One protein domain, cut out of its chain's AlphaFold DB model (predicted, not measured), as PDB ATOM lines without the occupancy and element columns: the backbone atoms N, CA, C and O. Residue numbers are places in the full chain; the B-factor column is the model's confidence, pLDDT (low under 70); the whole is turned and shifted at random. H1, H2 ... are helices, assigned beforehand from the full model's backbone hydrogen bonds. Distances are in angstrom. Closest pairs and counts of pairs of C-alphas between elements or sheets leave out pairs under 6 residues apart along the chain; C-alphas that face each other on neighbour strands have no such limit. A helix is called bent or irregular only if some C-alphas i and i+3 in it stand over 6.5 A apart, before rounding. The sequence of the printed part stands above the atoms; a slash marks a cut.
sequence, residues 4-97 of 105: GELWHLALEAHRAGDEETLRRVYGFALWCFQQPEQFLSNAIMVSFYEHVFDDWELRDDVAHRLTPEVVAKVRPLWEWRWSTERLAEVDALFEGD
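What this domain is: This is residues 4 to 97 of the 105 residues of an uncharacterized protein of Umezawaea tangerina (UniProt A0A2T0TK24). Begin at residue 4: H1, H2 and H3 make a loose up-and-down bundle, each helix running against the one before it, on one side of the domain. Across from it, H4, H5 and H6 stand as a looser triangle, with H6 farthest from the middle. The printed part has 94 residues with six named helices, H1 to H6 in that order, and no named strand: all helix. It is compact, with a radius of gyration of the C-alphas of 12.7 A and spans of 32 by 31 by 23 A.

How they stand to each other: H1, residues 4 to 16, and H2, residues 19 to 33, form a hairpin; look at the closest C-alphas, Ala 10 and Leu 22, 5.9 A apart. H3, residues 38 to 49, forms a hairpin with H2, closest at the C-alphas of Phe 33 and Ser 41, 4.1 A. H1 and H3 touch only at their ends, closest at the C-alphas of Gly 4 and Ser 47, 5.1 A. H5, residues 68 to 81, and H3 only just touch, with 3 pairs of C-alphas within 8 A, the closest Met 45 and Val 74 at 6.4 A. H4, residues 56 to 63, touches H6, residues 84 to 95, at a steep tilt of 39 degrees; their closest C-alphas, Ala 63 and Leu 93, are 6.4 A apart. H5 and H6 are close but not clearly touching, opposite ways at a shallow tilt of 12 degrees. Every O i to N i+4 pair is within hydrogen-bond range in H2 and H3, against 8 of 9 in H1, 2 of 4 in H4, 8 of 10 in H5 and 7 of 8 in H6.

Where its parts are: Find C-alpha 4 at (-17.665, 43.851, 35.067); from there H1 runs 19.3 A. H2 runs 20.6 A and H3 15.0 A. H4 is irregular, C-alphas 57 and 60 being 7.9 A apart, and so is H5, 19.5 A long, with 7.0 A between C-alphas 73 and 76. H6 runs 16.3 A to C-alpha 95 at (1.476, 28.686, 50.300).

The domain as a whole: The C-alphas farthest apart, Glu 37 and Glu 85, are 34.2 A apart. The printed part has no cut and no long link. Residues 4, 96 and 97 have pLDDT under 70.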
ATOM      1  N   GLY A   4     -17.406  45.263  35.395       66.94
ATOM      2  CA  GLY A   4     -17.665  43.851  35.067       66.94
ATOM      3  C   GLY A   4     -17.121  43.374  33.707       66.94
ATOM      4  O   GLY A   4     -16.946  42.174  33.498       66.94
ATOM      5  N   GLU A   5     -16.795  44.283  32.784       85.62
ATOM      6  CA  GLU A   5     -16.128  43.933  31.517       85.62
ATOM      7  C   GLU A   5     -14.640  43.618  31.728       85.62
ATOM      8  O   GLU A   5     -14.030  42.906  30.934       85.62
ATOM      9  N   LEU A   6     -14.052  44.115  32.822       91.31
ATOM     10  CA  LEU A   6     -12.626  43.971  33.093       91.31
ATOM     11  C   LEU A   6     -12.238  42.513  33.365       91.31
ATOM     12  O   LEU A   6     -11.182  42.070  32.918       91.31
ATOM     13  N   TRP A   7     -13.098  41.758  34.057       90.75
ATOM     14  CA  TRP A   7     -12.861  40.332  34.290       90.75
ATOM     15  C   TRP A   7     -12.943  39.525  32.994       90.75
ATOM     16  O   TRP A   7     -12.065  38.714  32.725       90.75
ATOM     17  N   HIS A   8     -13.935  39.802  32.144       91.31
ATOM     18  CA  HIS A   8     -14.049  39.146  30.840       91.31
ATOM     19  C   HIS A   8     -12.810  39.399  29.971       91.31
ATOM     20  O   HIS A   8     -12.280  38.465  29.375       91.31
ATOM     21  N   LEU A   9     -12.290  40.630  29.976       94.56
ATOM     22  CA  LEU A   9     -11.052  40.960  29.273       94.56
ATOM     23  C   LEU A   9      -9.836  40.213  29.850       94.56
ATOM     24  O   LEU A   9      -9.008  39.723  29.086       94.56
ATOM     25  N   ALA A  10      -9.723  40.097  31.178       94.75
ATOM     26  CA  ALA A  10      -8.665  39.299  31.805       94.75
ATOM     27  C   ALA A  10      -8.768  37.818  31.425       94.75
ATOM     28  O   ALA A  10      -7.758  37.192  31.126       94.75
ATOM     29  N   LEU A  11      -9.983  37.271  31.409       93.81
ATOM     30  CA  LEU A  11     -10.246  35.880  31.063       93.81
ATOM     31  C   LEU A  11      -9.839  35.564  29.620       93.81
ATOM     32  O   LEU A  11      -9.160  34.570  29.364       93.81
ATOM     33  N   GLU A  12     -10.232  36.413  28.671       95.31
ATOM     34  CA  GLU A  12      -9.824  36.279  27.270       95.31
ATOM     35  C   GLU A  12      -8.305  36.398  27.116       95.31
ATOM     36  O   GLU A  12      -7.699  35.595  26.408       95.31
ATOM     37  N   ALA A  13      -7.684  37.345  27.822       96.88
ATOM     38  CA  ALA A  13      -6.242  37.541  27.779       96.88
ATOM     39  C   ALA A  13      -5.468  36.353  28.374       96.88
ATOM     40  O   ALA A  13      -4.482  35.927  27.778       96.88
ATOM     41  N   HIS A  14      -5.939  35.758  29.477       96.44
ATOM     42  CA  HIS A  14      -5.375  34.521  30.035       96.44
ATOM     43  C   HIS A  14      -5.441  33.377  29.022       96.44
ATOM     44  O   HIS A  14      -4.427  32.757  28.718       96.44
ATOM     45  N   ARG A  15      -6.612  33.151  28.413       94.69
ATOM     46  CA  ARG A  15      -6.800  32.093  27.402       94.69
ATOM     47  C   ARG A  15      -5.944  32.299  26.151       94.69
ATOM     48  O   ARG A  15      -5.556  31.327  25.509       94.69
ATOM     49  N   ALA A  16      -5.672  33.551  25.791       96.75
ATOM     50  CA  ALA A  16      -4.839  33.909  24.650       96.75
ATOM     51  C   ALA A  16      -3.334  33.982  24.976       96.75
ATOM     52  O   ALA A  16      -2.534  34.136  24.051       96.75
ATOM     53  N   GLY A  17      -2.937  33.902  26.252       95.94
ATOM     54  CA  GLY A  17      -1.563  34.180  26.684       95.94
ATOM     55  C   GLY A  17      -1.119  35.626  26.414       95.94
ATOM     56  O   GLY A  17       0.065  35.882  26.185       95.94
ATOM     57  N   ASP A  18      -2.057  36.579  26.381       97.94
ATOM     58  CA  ASP A  18      -1.781  37.995  26.116       97.94
ATOM     59  C   ASP A  18      -1.318  38.714  27.391       97.94
ATOM     60  O   ASP A  18      -2.071  39.404  28.087       97.94
ATOM     61  N   GLU A  19      -0.030  38.554  27.680       97.19
ATOM     62  CA  GLU A  19       0.623  39.139  28.851       97.19
ATOM     63  C   GLU A  19       0.537  40.666  28.921       97.19
ATOM     64  O   GLU A  19       0.440  41.232  30.011       97.19
ATOM     65  N   GLU A  20       0.553  41.364  27.782       97.75
ATOM     66  CA  GLU A  20       0.494  42.825  27.784       97.75
ATOM     67  C   GLU A  20      -0.900  43.314  28.191       97.75
ATOM     68  O   GLU A  20      -1.021  44.269  28.970       97.75
ATOM     69  N   THR A  21      -1.954  42.643  27.726       97.38
ATOM     70  CA  THR A  21      -3.320  42.930  28.173       97.38
ATOM     71  C   THR A  21      -3.499  42.573  29.645       97.38
ATOM     72  O   THR A  21      -4.006  43.403  30.405       97.38
ATOM     73  N   LEU A  22      -3.007  41.412  30.093       97.44
ATOM     74  CA  LEU A  22      -3.059  41.018  31.506       97.44
ATOM     75  C   LEU A  22      -2.368  42.052  32.401       97.44
ATOM     76  O   LEU A  22      -2.952  42.512  33.385       97.44
ATOM     77  N   ARG A  23      -1.169  42.507  32.028       96.88
ATOM     78  CA  ARG A  23      -0.433  43.543  32.764       96.88
ATOM     79  C   ARG A  23      -1.245  44.831  32.913       96.88
ATOM     80  O   ARG A  23      -1.259  45.429  33.989       96.88
ATOM     81  N   ARG A  24      -1.927  45.271  31.852       97.19
ATOM     82  CA  ARG A  24      -2.763  46.485  31.879       97.19
ATOM     83  C   ARG A  24      -4.010  46.304  32.732       97.19
ATOM     84  O   ARG A  24      -4.331  47.196  33.512       97.19
ATOM     85  N   VAL A  25      -4.688  45.167  32.602       96.25
ATOM     86  CA  VAL A  25      -5.922  44.870  33.335       96.25
ATOM     87  C   VAL A  25      -5.660  44.770  34.833       96.25
ATOM     88  O   VAL A  25      -6.275  45.503  35.607       96.25
ATOM     89  N   TYR A  26      -4.708  43.931  35.247       96.31
ATOM     90  CA  TYR A  26      -4.357  43.782  36.660       96.31
ATOM     91  C   TYR A  26      -3.743  45.064  37.232       96.31
ATOM     92  O   TYR A  26      -4.033  45.421  38.372       96.31
ATOM     93  N   GLY A  27      -2.959  45.804  36.439       96.88
ATOM     94  CA  GLY A  27      -2.425  47.105  36.844       96.88
ATOM     95  C   GLY A  27      -3.519  48.148  37.090       96.88
ATOM     96  O   GLY A  27      -3.486  48.850  38.098       96.88
ATOM     97  N   PHE A  28      -4.521  48.224  36.210       96.50
ATOM     98  CA  PHE A  28      -5.675  49.101  36.407       96.50
ATOM     99  C   PHE A  28      -6.514  48.675  37.618       96.50
ATOM    100  O   PHE A  28      -6.881  49.524  38.430       96.50
ATOM    101  N   ALA A  29      -6.767  47.373  37.781       96.75
ATOM    102  CA  ALA A  29      -7.505  46.850  38.928       96.75
ATOM    103  C   ALA A  29      -6.806  47.189  40.256       96.75
ATOM    104  O   ALA A  29      -7.446  47.688  41.185       96.75
ATOM    105  N   LEU A  30      -5.483  47.008  40.316       97.00
ATOM    106  CA  LEU A  30      -4.686  47.342  41.492       97.00
ATOM    107  C   LEU A  30      -4.690  48.850  41.761       97.00
ATOM    108  O   LEU A  30      -4.854  49.274  42.904       97.00
ATOM    109  N   TRP A  31      -4.580  49.671  40.715       96.56
ATOM    110  CA  TRP A  31      -4.689  51.119  40.863       96.56
ATOM    111  C   TRP A  31      -6.050  51.518  41.452       96.56
ATOM    112  O   TRP A  31      -6.080  52.282  42.413       96.56
ATOM    113  N   CYS A  32      -7.167  50.969  40.955       96.31
ATOM    114  CA  CYS A  32      -8.499  51.214  41.525       96.31
ATOM    115  C   CYS A  32      -8.595  50.774  42.990       96.31
ATOM    116  O   CYS A  32      -9.193  51.471  43.810       96.31
ATOM    117  N   PHE A  33      -7.990  49.635  43.323       96.00
ATOM    118  CA  PHE A  33      -7.986  49.078  44.671       96.00
ATOM    119  C   PHE A  33      -7.297  50.002  45.680       96.00
ATOM    120  O   PHE A  33      -7.780  50.136  46.807       96.00
ATOM    121  N   GLN A  34      -6.216  50.662  45.255       95.81
ATOM    122  CA  GLN A  34      -5.373  51.540  46.071       95.81
ATOM    123  C   GLN A  34      -5.901  52.976  46.211       95.81
ATOM    124  O   GLN A  34      -5.259  53.799  46.867       95.81
ATOM    125  N   GLN A  35      -7.042  53.312  45.603       95.81
ATOM    126  CA  GLN A  35      -7.583  54.668  45.707       95.81
ATOM    127  C   GLN A  35      -8.025  54.985  47.144       95.81
ATOM    128  O   GLN A  35      -8.622  54.130  47.806       95.81
ATOM    129  N   PRO A  36      -7.754  56.208  47.639       90.44
ATOM    130  CA  PRO A  36      -8.087  56.589  49.008       90.44
ATOM    131  C   PRO A  36      -9.603  56.679  49.224       90.44
ATOM    132  O   PRO A  36     -10.098  56.381  50.313       90.44
ATOM    133  N   GLU A  37     -10.364  57.049  48.191       92.00
ATOM    134  CA  GLU A  37     -11.817  56.994  48.220       92.00
ATOM    135  C   GLU A  37     -12.322  55.560  48.033       92.00
ATOM    136  O   GLU A  37     -11.999  54.860  47.072       92.00
ATOM    137  N   GLN A  38     -13.224  55.142  48.921       89.81
ATOM    138  CA  GLN A  38     -13.722  53.767  48.937       89.81
ATOM    139  C   GLN A  38     -14.521  53.375  47.691       89.81
ATOM    140  O   GLN A  38     -14.698  52.189  47.453       89.81
ATOM    141  N   PHE A  39     -15.020  54.323  46.891       93.75
ATOM    142  CA  PHE A  39     -15.863  53.999  45.739       93.75
ATOM    143  C   PHE A  39     -15.144  53.097  44.729       93.75
ATOM    144  O   PHE A  39     -15.662  52.038  44.387       93.75
ATOM    145  N   LEU A  40     -13.945  53.486  44.285       94.38
ATOM    146  CA  LEU A  40     -13.193  52.718  43.288       94.38
ATOM    147  C   LEU A  40     -12.653  51.414  43.876       94.38
ATOM    148  O   LEU A  40     -12.736  50.380  43.216       94.38
ATOM    149  N   SER A  41     -12.185  51.451  45.128       94.94
ATOM    150  CA  SER A  41     -11.706  50.262  45.837       94.94
ATOM    151  C   SER A  41     -12.831  49.234  46.015       94.94
ATOM    152  O   SER A  41     -12.673  48.071  45.660       94.94
ATOM    153  N   ASN A  42     -14.013  49.656  46.471       94.31
ATOM    154  CA  ASN A  42     -15.164  48.767  46.638       94.31
ATOM    155  C   ASN A  42     -15.695  48.264  45.298       94.31
ATOM    156  O   ASN A  42     -15.984  47.076  45.184       94.31
ATOM    157  N   ALA A  43     -15.784  49.135  44.287       94.50
ATOM    158  CA  ALA A  43     -16.243  48.749  42.959       94.50
ATOM    159  C   ALA A  43     -15.360  47.643  42.373       94.50
ATOM    160  O   ALA A  43     -15.891  46.608  41.987       94.50
ATOM    161  N   ILE A  44     -14.031  47.817  42.372       96.06
ATOM    162  CA  ILE A  44     -13.125  46.823  41.787       96.06
ATOM    163  C   ILE A  44     -13.084  45.513  42.583       96.06
ATOM    164  O   ILE A  44     -12.942  44.445  41.986       96.06
ATOM    165  N   MET A  45     -13.242  45.567  43.912       95.00
ATOM    166  CA  MET A  45     -13.313  44.357  44.736       95.00
ATOM    167  C   MET A  45     -14.480  43.466  44.309       95.00
ATOM    168  O   MET A  45     -14.251  42.297  44.018       95.00
ATOM    169  N   VAL A  46     -15.692  44.019  44.205       93.62
ATOM    170  CA  VAL A  46     -16.894  43.225  43.883       93.62
ATOM    171  C   VAL A  46     -17.015  42.895  42.397       93.62
ATOM    172  O   VAL A  46     -17.558  41.869  42.029       93.62
ATOM    173  N   SER A  47     -16.517  43.747  41.500       93.88
ATOM    174  CA  SER A  47     -16.698  43.533  40.060       93.88
ATOM    175  C   SER A  47     -15.582  42.728  39.398       93.88
ATOM    176  O   SER A  47     -15.758  42.269  38.272       93.88
ATOM    177  N   PHE A  48     -14.407  42.656  40.027       95.75
ATOM    178  CA  PHE A  48     -13.225  42.005  39.466       95.75
ATOM    179  C   PHE A  48     -12.670  40.966  40.435       95.75
ATOM    180  O   PHE A  48     -12.761  39.778  40.149       95.75
ATOM    181  N   TYR A  49     -12.145  41.382  41.591       96.00
ATOM    182  CA  TYR A  49     -11.430  40.467  42.489       96.00
ATOM    183  C   TYR A  49     -12.310  39.381  43.123       96.00
ATOM    184  O   TYR A  49     -11.824  38.287  43.396       96.00
ATOM    185  N   GLU A  50     -13.605  39.623  43.310       95.06
ATOM    186  CA  GLU A  50     -14.561  38.589  43.726       95.06
ATOM    187  C   GLU A  50     -14.657  37.437  42.704       95.06
ATOM    188  O   GLU A  50     -14.888  36.290  43.082       95.06
ATOM    189  N   HIS A  51     -14.414  37.730  41.423       93.38
ATOM    190  CA  HIS A  51     -14.653  36.837  40.289       93.38
ATOM    191  C   HIS A  51     -13.391  36.197  39.702       93.38
ATOM    192  O   HIS A  51     -13.501  35.352  38.819       93.38
ATOM    193  N   VAL A  52     -12.191  36.559  40.170       93.25
ATOM    194  CA  VAL A  52     -10.927  36.136  39.526       93.25
ATOM    195  C   VAL A  52     -10.704  34.621  39.486       93.25
ATOM    196  O   VAL A  52      -9.925  34.149  38.670       93.25
ATOM    197  N   PHE A  53     -11.395  33.849  40.326       94.44
ATOM    198  CA  PHE A  53     -11.339  32.383  40.324       94.44
ATOM    199  C   PHE A  53     -12.613  31.716  39.778       94.44
ATOM    200  O   PHE A  53     -12.820  30.519  39.989       94.44
ATOM    201  N   ASP A  54     -13.478  32.466  39.087       92.38
ATOM    202  CA  ASP A  54     -14.685  31.901  38.468       92.38
ATOM    203  C   ASP A  54     -14.336  30.890  37.354       92.38
ATOM    204  O   ASP A  54     -15.092  29.943  37.141       92.38
ATOM    205  N   ASP A  55     -13.178  31.034  36.694       93.44
ATOM    206  CA  ASP A  55     -12.596  29.999  35.826       93.44
ATOM    207  C   ASP A  55     -11.436  29.297  36.550       93.44
ATOM    208  O   ASP A  55     -10.326  29.819  36.666       93.44
ATOM    209  N   TRP A  56     -11.710  28.106  37.083       93.75
ATOM    210  CA  TRP A  56     -10.768  27.400  37.953       93.75
ATOM    211  C   TRP A  56      -9.562  26.805  37.232       93.75
ATOM    212  O   TRP A  56      -8.557  26.489  37.876       93.75
ATOM    213  N   GLU A  57      -9.650  26.613  35.917       94.50
ATOM    214  CA  GLU A  57      -8.531  26.079  35.137       94.50
ATOM    215  C   GLU A  57      -7.349  27.056  35.129       94.50
ATOM    216  O   GLU A  57      -6.205  26.619  35.060       94.50
ATOM    217  N   LEU A  58      -7.622  28.352  35.310       94.75
ATOM    218  CA  LEU A  58      -6.643  29.443  35.303       94.75
ATOM    219  C   LEU A  58      -6.158  29.851  36.703       94.75
ATOM    220  O   LEU A  58      -5.476  30.862  36.852       94.75
ATOM    221  N   ARG A  59      -6.539  29.116  37.757       94.88
ATOM    222  CA  ARG A  59      -6.312  29.530  39.155       94.88
ATOM    223  C   ARG A  59      -4.842  29.805  39.486       94.88
ATOM    224  O   ARG A  59      -4.569  30.747  40.217       94.88
ATOM    225  N   ASP A  60      -3.917  29.013  38.946       94.38
ATOM    226  CA  ASP A  60      -2.484  29.157  39.207       94.38
ATOM    227  C   ASP A  60      -1.973  30.476  38.583       94.38
ATOM    228  O   ASP A  60      -1.418  31.329  39.276       94.38
ATOM    229  N   ASP A  61      -2.301  30.726  37.309       94.12
ATOM    230  CA  ASP A  61      -1.953  31.965  36.592       94.12
ATOM    231  C   ASP A  61      -2.586  33.218  37.216       94.12
ATOM    232  O   ASP A  61      -2.001  34.306  37.213       94.12
ATOM    233  N   VAL A  62      -3.804  33.083  37.743       95.19
ATOM    234  CA  VAL A  62      -4.499  34.148  38.467       95.19
ATOM    235  C   VAL A  62      -3.812  34.427  39.801       95.19
ATOM    236  O   VAL A  62      -3.553  35.595  40.100       95.19
ATOM    237  N   ALA A  63      -3.519  33.392  40.595       95.12
ATOM    238  CA  ALA A  63      -2.948  33.529  41.934       95.12
ATOM    239  C   ALA A  63      -1.612  34.282  41.905       95.12
ATOM    240  O   ALA A  63      -1.436  35.227  42.675       95.12
ATOM    241  N   HIS A  64      -0.738  33.975  40.939       93.38
ATOM    242  CA  HIS A  64       0.551  34.654  40.762       93.38
ATOM    243  C   HIS A  64       0.446  36.169  40.497       93.38
ATOM    244  O   HIS A  64       1.432  36.898  40.633       93.38
ATOM    245  N   ARG A  65      -0.731  36.679  40.111       94.88
ATOM    246  CA  ARG A  65      -0.958  38.111  39.838       94.88
ATOM    247  C   ARG A  65      -1.588  38.862  41.007       94.88
ATOM    248  O   ARG A  65      -1.746  40.082  40.921       94.88
ATOM    249  N   LEU A  66      -1.977  38.171  42.078       95.56
ATOM    250  CA  LEU A  66      -2.611  38.786  43.239       95.56
ATOM    251  C   LEU A  66      -1.570  39.140  44.300       95.56
ATOM    252  O   LEU A  66      -0.688  38.354  44.632       95.56
ATOM    253  N   THR A  67      -1.682  40.342  44.859       93.31
ATOM    254  CA  THR A  67      -0.828  40.755  45.975       93.31
ATOM    255  C   THR A  67      -1.412  40.262  47.304       93.31
ATOM    256  O   THR A  67      -2.636  40.158  47.426       93.31
ATOM    257  N   PRO A  68      -0.585  40.038  48.344       92.81
ATOM    258  CA  PRO A  68      -1.082  39.636  49.663       92.81
ATOM    259  C   PRO A  68      -2.118  40.606  50.250       92.81
ATOM    260  O   PRO A  68      -3.061  40.186  50.916       92.81
ATOM    261  N   GLU A  69      -1.972  41.906  49.979       93.88
ATOM    262  CA  GLU A  69      -2.921  42.937  50.412       93.88
ATOM    263  C   GLU A  69      -4.296  42.766  49.753       93.88
ATOM    264  O   GLU A  69      -5.323  42.814  50.434       93.88
ATOM    265  N   VAL A  70      -4.322  42.529  48.437       95.69
ATOM    266  CA  VAL A  70      -5.561  42.270  47.694       95.69
ATOM    267  C   VAL A  70      -6.227  41.002  48.217       95.69
ATOM    268  O   VAL A  70      -7.415  41.032  48.532       95.69
ATOM    269  N   VAL A  71      -5.461  39.918  48.376       95.81
ATOM    270  CA  VAL A  71      -5.964  38.638  48.901       95.81
ATOM    271  C   VAL A  71      -6.600  38.833  50.274       95.81
ATOM    272  O   VAL A  71      -7.756  38.468  50.463       95.81
ATOM    273  N   ALA A  72      -5.897  39.475  51.210       94.19
ATOM    274  CA  ALA A  72      -6.404  39.695  52.562       94.19
ATOM    275  C   ALA A  72      -7.713  40.502  52.584       94.19
ATOM    276  O   ALA A  72      -8.600  40.217  53.387       94.19
ATOM    277  N   LYS A  73      -7.854  41.498  51.700       94.50
ATOM    278  CA  LYS A  73      -9.040  42.365  51.666       94.50
ATOM    279  C   LYS A  73     -10.235  41.727  50.955       94.50
ATOM    280  O   LYS A  73     -11.372  41.985  51.339       94.50
ATOM    281  N   VAL A  74      -9.988  40.914  49.930       95.56
ATOM    282  CA  VAL A  74     -11.033  40.273  49.112       95.56
ATOM    283  C   VAL A  74     -11.483  38.942  49.717       95.56
ATOM    284  O   VAL A  74     -12.632  38.552  49.528       95.56
ATOM    285  N   ARG A  75     -10.632  38.282  50.514       95.06
ATOM    286  CA  ARG A  75     -10.906  36.999  51.177       95.06
ATOM    287  C   ARG A  75     -12.301  36.889  51.815       95.06
ATOM    288  O   ARG A  75     -12.957  35.885  51.543       95.06
ATOM    289  N   PRO A  76     -12.820  37.882  52.564       95.38
ATOM    290  CA  PRO A  76     -14.172  37.789  53.112       95.38
ATOM    291  C   PRO A  76     -15.256  37.584  52.043       95.38
ATOM    292  O   PRO A  76     -16.212  36.861  52.285       95.38
ATOM    293  N   LEU A  77     -15.117  38.172  50.847       94.94
ATOM    294  CA  LEU A  77     -16.073  37.973  49.746       94.94
ATOM    295  C   LEU A  77     -16.055  36.526  49.245       94.94
ATOM    296  O   LEU A  77     -17.105  35.937  48.996       94.94
ATOM    297  N   TRP A  78     -14.870  35.924  49.155       95.88
ATOM    298  CA  TRP A  78     -14.730  34.518  48.784       95.88
ATOM    299  C   TRP A  78     -15.312  33.583  49.848       95.88
ATOM    300  O   TRP A  78     -15.963  32.602  49.499       95.88
ATOM    301  N   GLU A  79     -15.150  33.910  51.134       95.31
ATOM    302  CA  GLU A  79     -15.744  33.158  52.252       95.31
ATOM    303  C   GLU A  79     -17.275  33.141  52.207       95.31
ATOM    304  O   GLU A  79     -17.894  32.142  52.565       95.31
ATOM    305  N   TRP A  80     -17.894  34.217  51.716       93.81
ATOM    306  CA  TRP A  80     -19.337  34.253  51.468       93.81
ATOM    307  C   TRP A  80     -19.766  33.408  50.264       93.81
ATOM    308  O   TRP A  80     -20.909  32.948  50.218       93.81
ATOM    309  N   ARG A  81     -18.885  33.236  49.272       92.06
ATOM    310  CA  ARG A  81     -19.213  32.640  47.969       92.06
ATOM    311  C   ARG A  81     -18.943  31.138  47.905       92.06
ATOM    312  O   ARG A  81     -19.645  30.434  47.176       92.06
ATOM    313  N   TRP A  82     -17.927  30.643  48.606       94.25
ATOM    314  CA  TRP A  82     -17.386  29.297  48.400       94.25
ATOM    315  C   TRP A  82     -17.378  28.432  49.660       94.25
ATOM    316  O   TRP A  82     -17.466  28.922  50.782       94.25
ATOM    317  N   SER A  83     -17.275  27.114  49.461       94.19
ATOM    318  CA  SER A  83     -17.124  26.159  50.560       94.19
ATOM    319  C   SER A  83     -15.716  26.204  51.158       94.19
ATOM    320  O   SER A  83     -14.763  26.668  50.528       94.19
ATOM    321  N   THR A  84     -15.569  25.661  52.366       93.06
ATOM    322  CA  THR A  84     -14.282  25.577  53.067       93.06
ATOM    323  C   THR A  84     -13.235  24.796  52.271       93.06
ATOM    324  O   THR A  84     -12.072  25.184  52.262       93.06
ATOM    325  N   GLU A  85     -13.629  23.731  51.566       93.75
ATOM    326  CA  GLU A  85     -12.719  22.934  50.730       93.75
ATOM    327  C   GLU A  85     -12.134  23.781  49.599       93.75
ATOM    328  O   GLU A  85     -10.931  23.766  49.362       93.75
ATOM    329  N   ARG A  86     -12.979  24.584  48.947       93.06
ATOM    330  CA  ARG A  86     -12.552  25.472  47.866       93.06
ATOM    331  C   ARG A  86     -11.622  26.576  48.361       93.06
ATOM    332  O   ARG A  86     -10.660  26.913  47.681       93.06
ATOM    333  N   LEU A  87     -11.894  27.129  49.542       93.81
ATOM    334  CA  LEU A  87     -11.031  28.133  50.165       93.81
ATOM    335  C   LEU A  87      -9.673  27.547  50.559       93.81
ATOM    336  O   LEU A  87      -8.665  28.213  50.366       93.81
ATOM    337  N   ALA A  88      -9.634  26.297  51.025       94.25
ATOM    338  CA  ALA A  88      -8.382  25.605  51.312       94.25
ATOM    339  C   ALA A  88      -7.539  25.379  50.042       94.25
ATOM    340  O   ALA A  88      -6.318  25.501  50.088       94.25
ATOM    341  N   GLU A  89      -8.171  25.098  48.895       93.56
ATOM    342  CA  GLU A  89      -7.454  25.048  47.614       93.56
ATOM    343  C   GLU A  89      -6.875  26.418  47.238       93.56
ATOM    344  O   GLU A  89      -5.735  26.484  46.792       93.56
ATOM    345  N   VAL A  90      -7.623  27.509  47.449       92.25
ATOM    346  CA  VAL A  90      -7.122  28.880  47.238       92.25
ATOM    347  C   VAL A  90      -5.946  29.189  48.170       92.25
ATOM    348  O   VAL A  90      -4.958  29.759  47.719       92.25
ATOM    349  N   ASP A  91      -6.017  28.789  49.440       92.81
ATOM    350  CA  ASP A  91      -4.922  28.957  50.405       92.81
ATOM    351  C   ASP A  91      -3.646  28.252  49.938       92.81
ATOM    352  O   ASP A  91      -2.569  28.852  49.931       92.81
ATOM    353  N   ALA A  92      -3.776  27.020  49.443       92.38
ATOM    354  CA  ALA A  92      -2.648  26.252  48.927       92.38
ATOM    355  C   ALA A  92      -1.935  26.937  47.743       92.38
ATOM    356  O   ALA A  92      -0.717  26.799  47.613       92.38
ATOM    357  N   LEU A  93      -2.654  27.712  46.913       92.31
ATOM    358  CA  LEU A  93      -2.053  28.482  45.810       92.31
ATOM    359  C   LEU A  93      -1.080  29.557  46.318       92.31
ATOM    360  O   LEU A  93      -0.093  29.850  45.652       92.31
ATOM    361  N   PHE A  94      -1.330  30.127  47.500       87.19
ATOM    362  CA  PHE A  94      -0.481  31.169  48.088       87.19
ATOM    363  C   PHE A  94       0.603  30.618  49.022       87.19
ATOM    364  O   PHE A  94       1.582  31.309  49.299       87.19
ATOM    365  N   GLU A  95       0.458  29.382  49.501       82.38
ATOM    366  CA  GLU A  95       1.476  28.686  50.300       82.38
ATOM    367  C   GLU A  95       2.582  28.059  49.433       82.38
ATOM    368  O   GLU A  95       3.729  27.953  49.877       82.38
ATOM    369  N   GLY A  96       2.256  27.662  48.194       62.66
ATOM    370  CA  GLY A  96       3.204  27.092  47.226       62.66
ATOM    371  C   GLY A  96       4.257  28.084  46.714       62.66
ATOM    372  O   GLY A  96       5.361  27.674  46.344       62.66
ATOM    373  N   ASP A  97       3.960  29.383  46.779       54.59
ATOM    374  CA  ASP A  97       4.884  30.471  46.462       54.59
ATOM    375  C   ASP A  97       5.663  30.882  47.719       54.59
ATOM    376  O   ASP A  97       5.382  31.879  48.389       54.59
TER     377      ASP A  97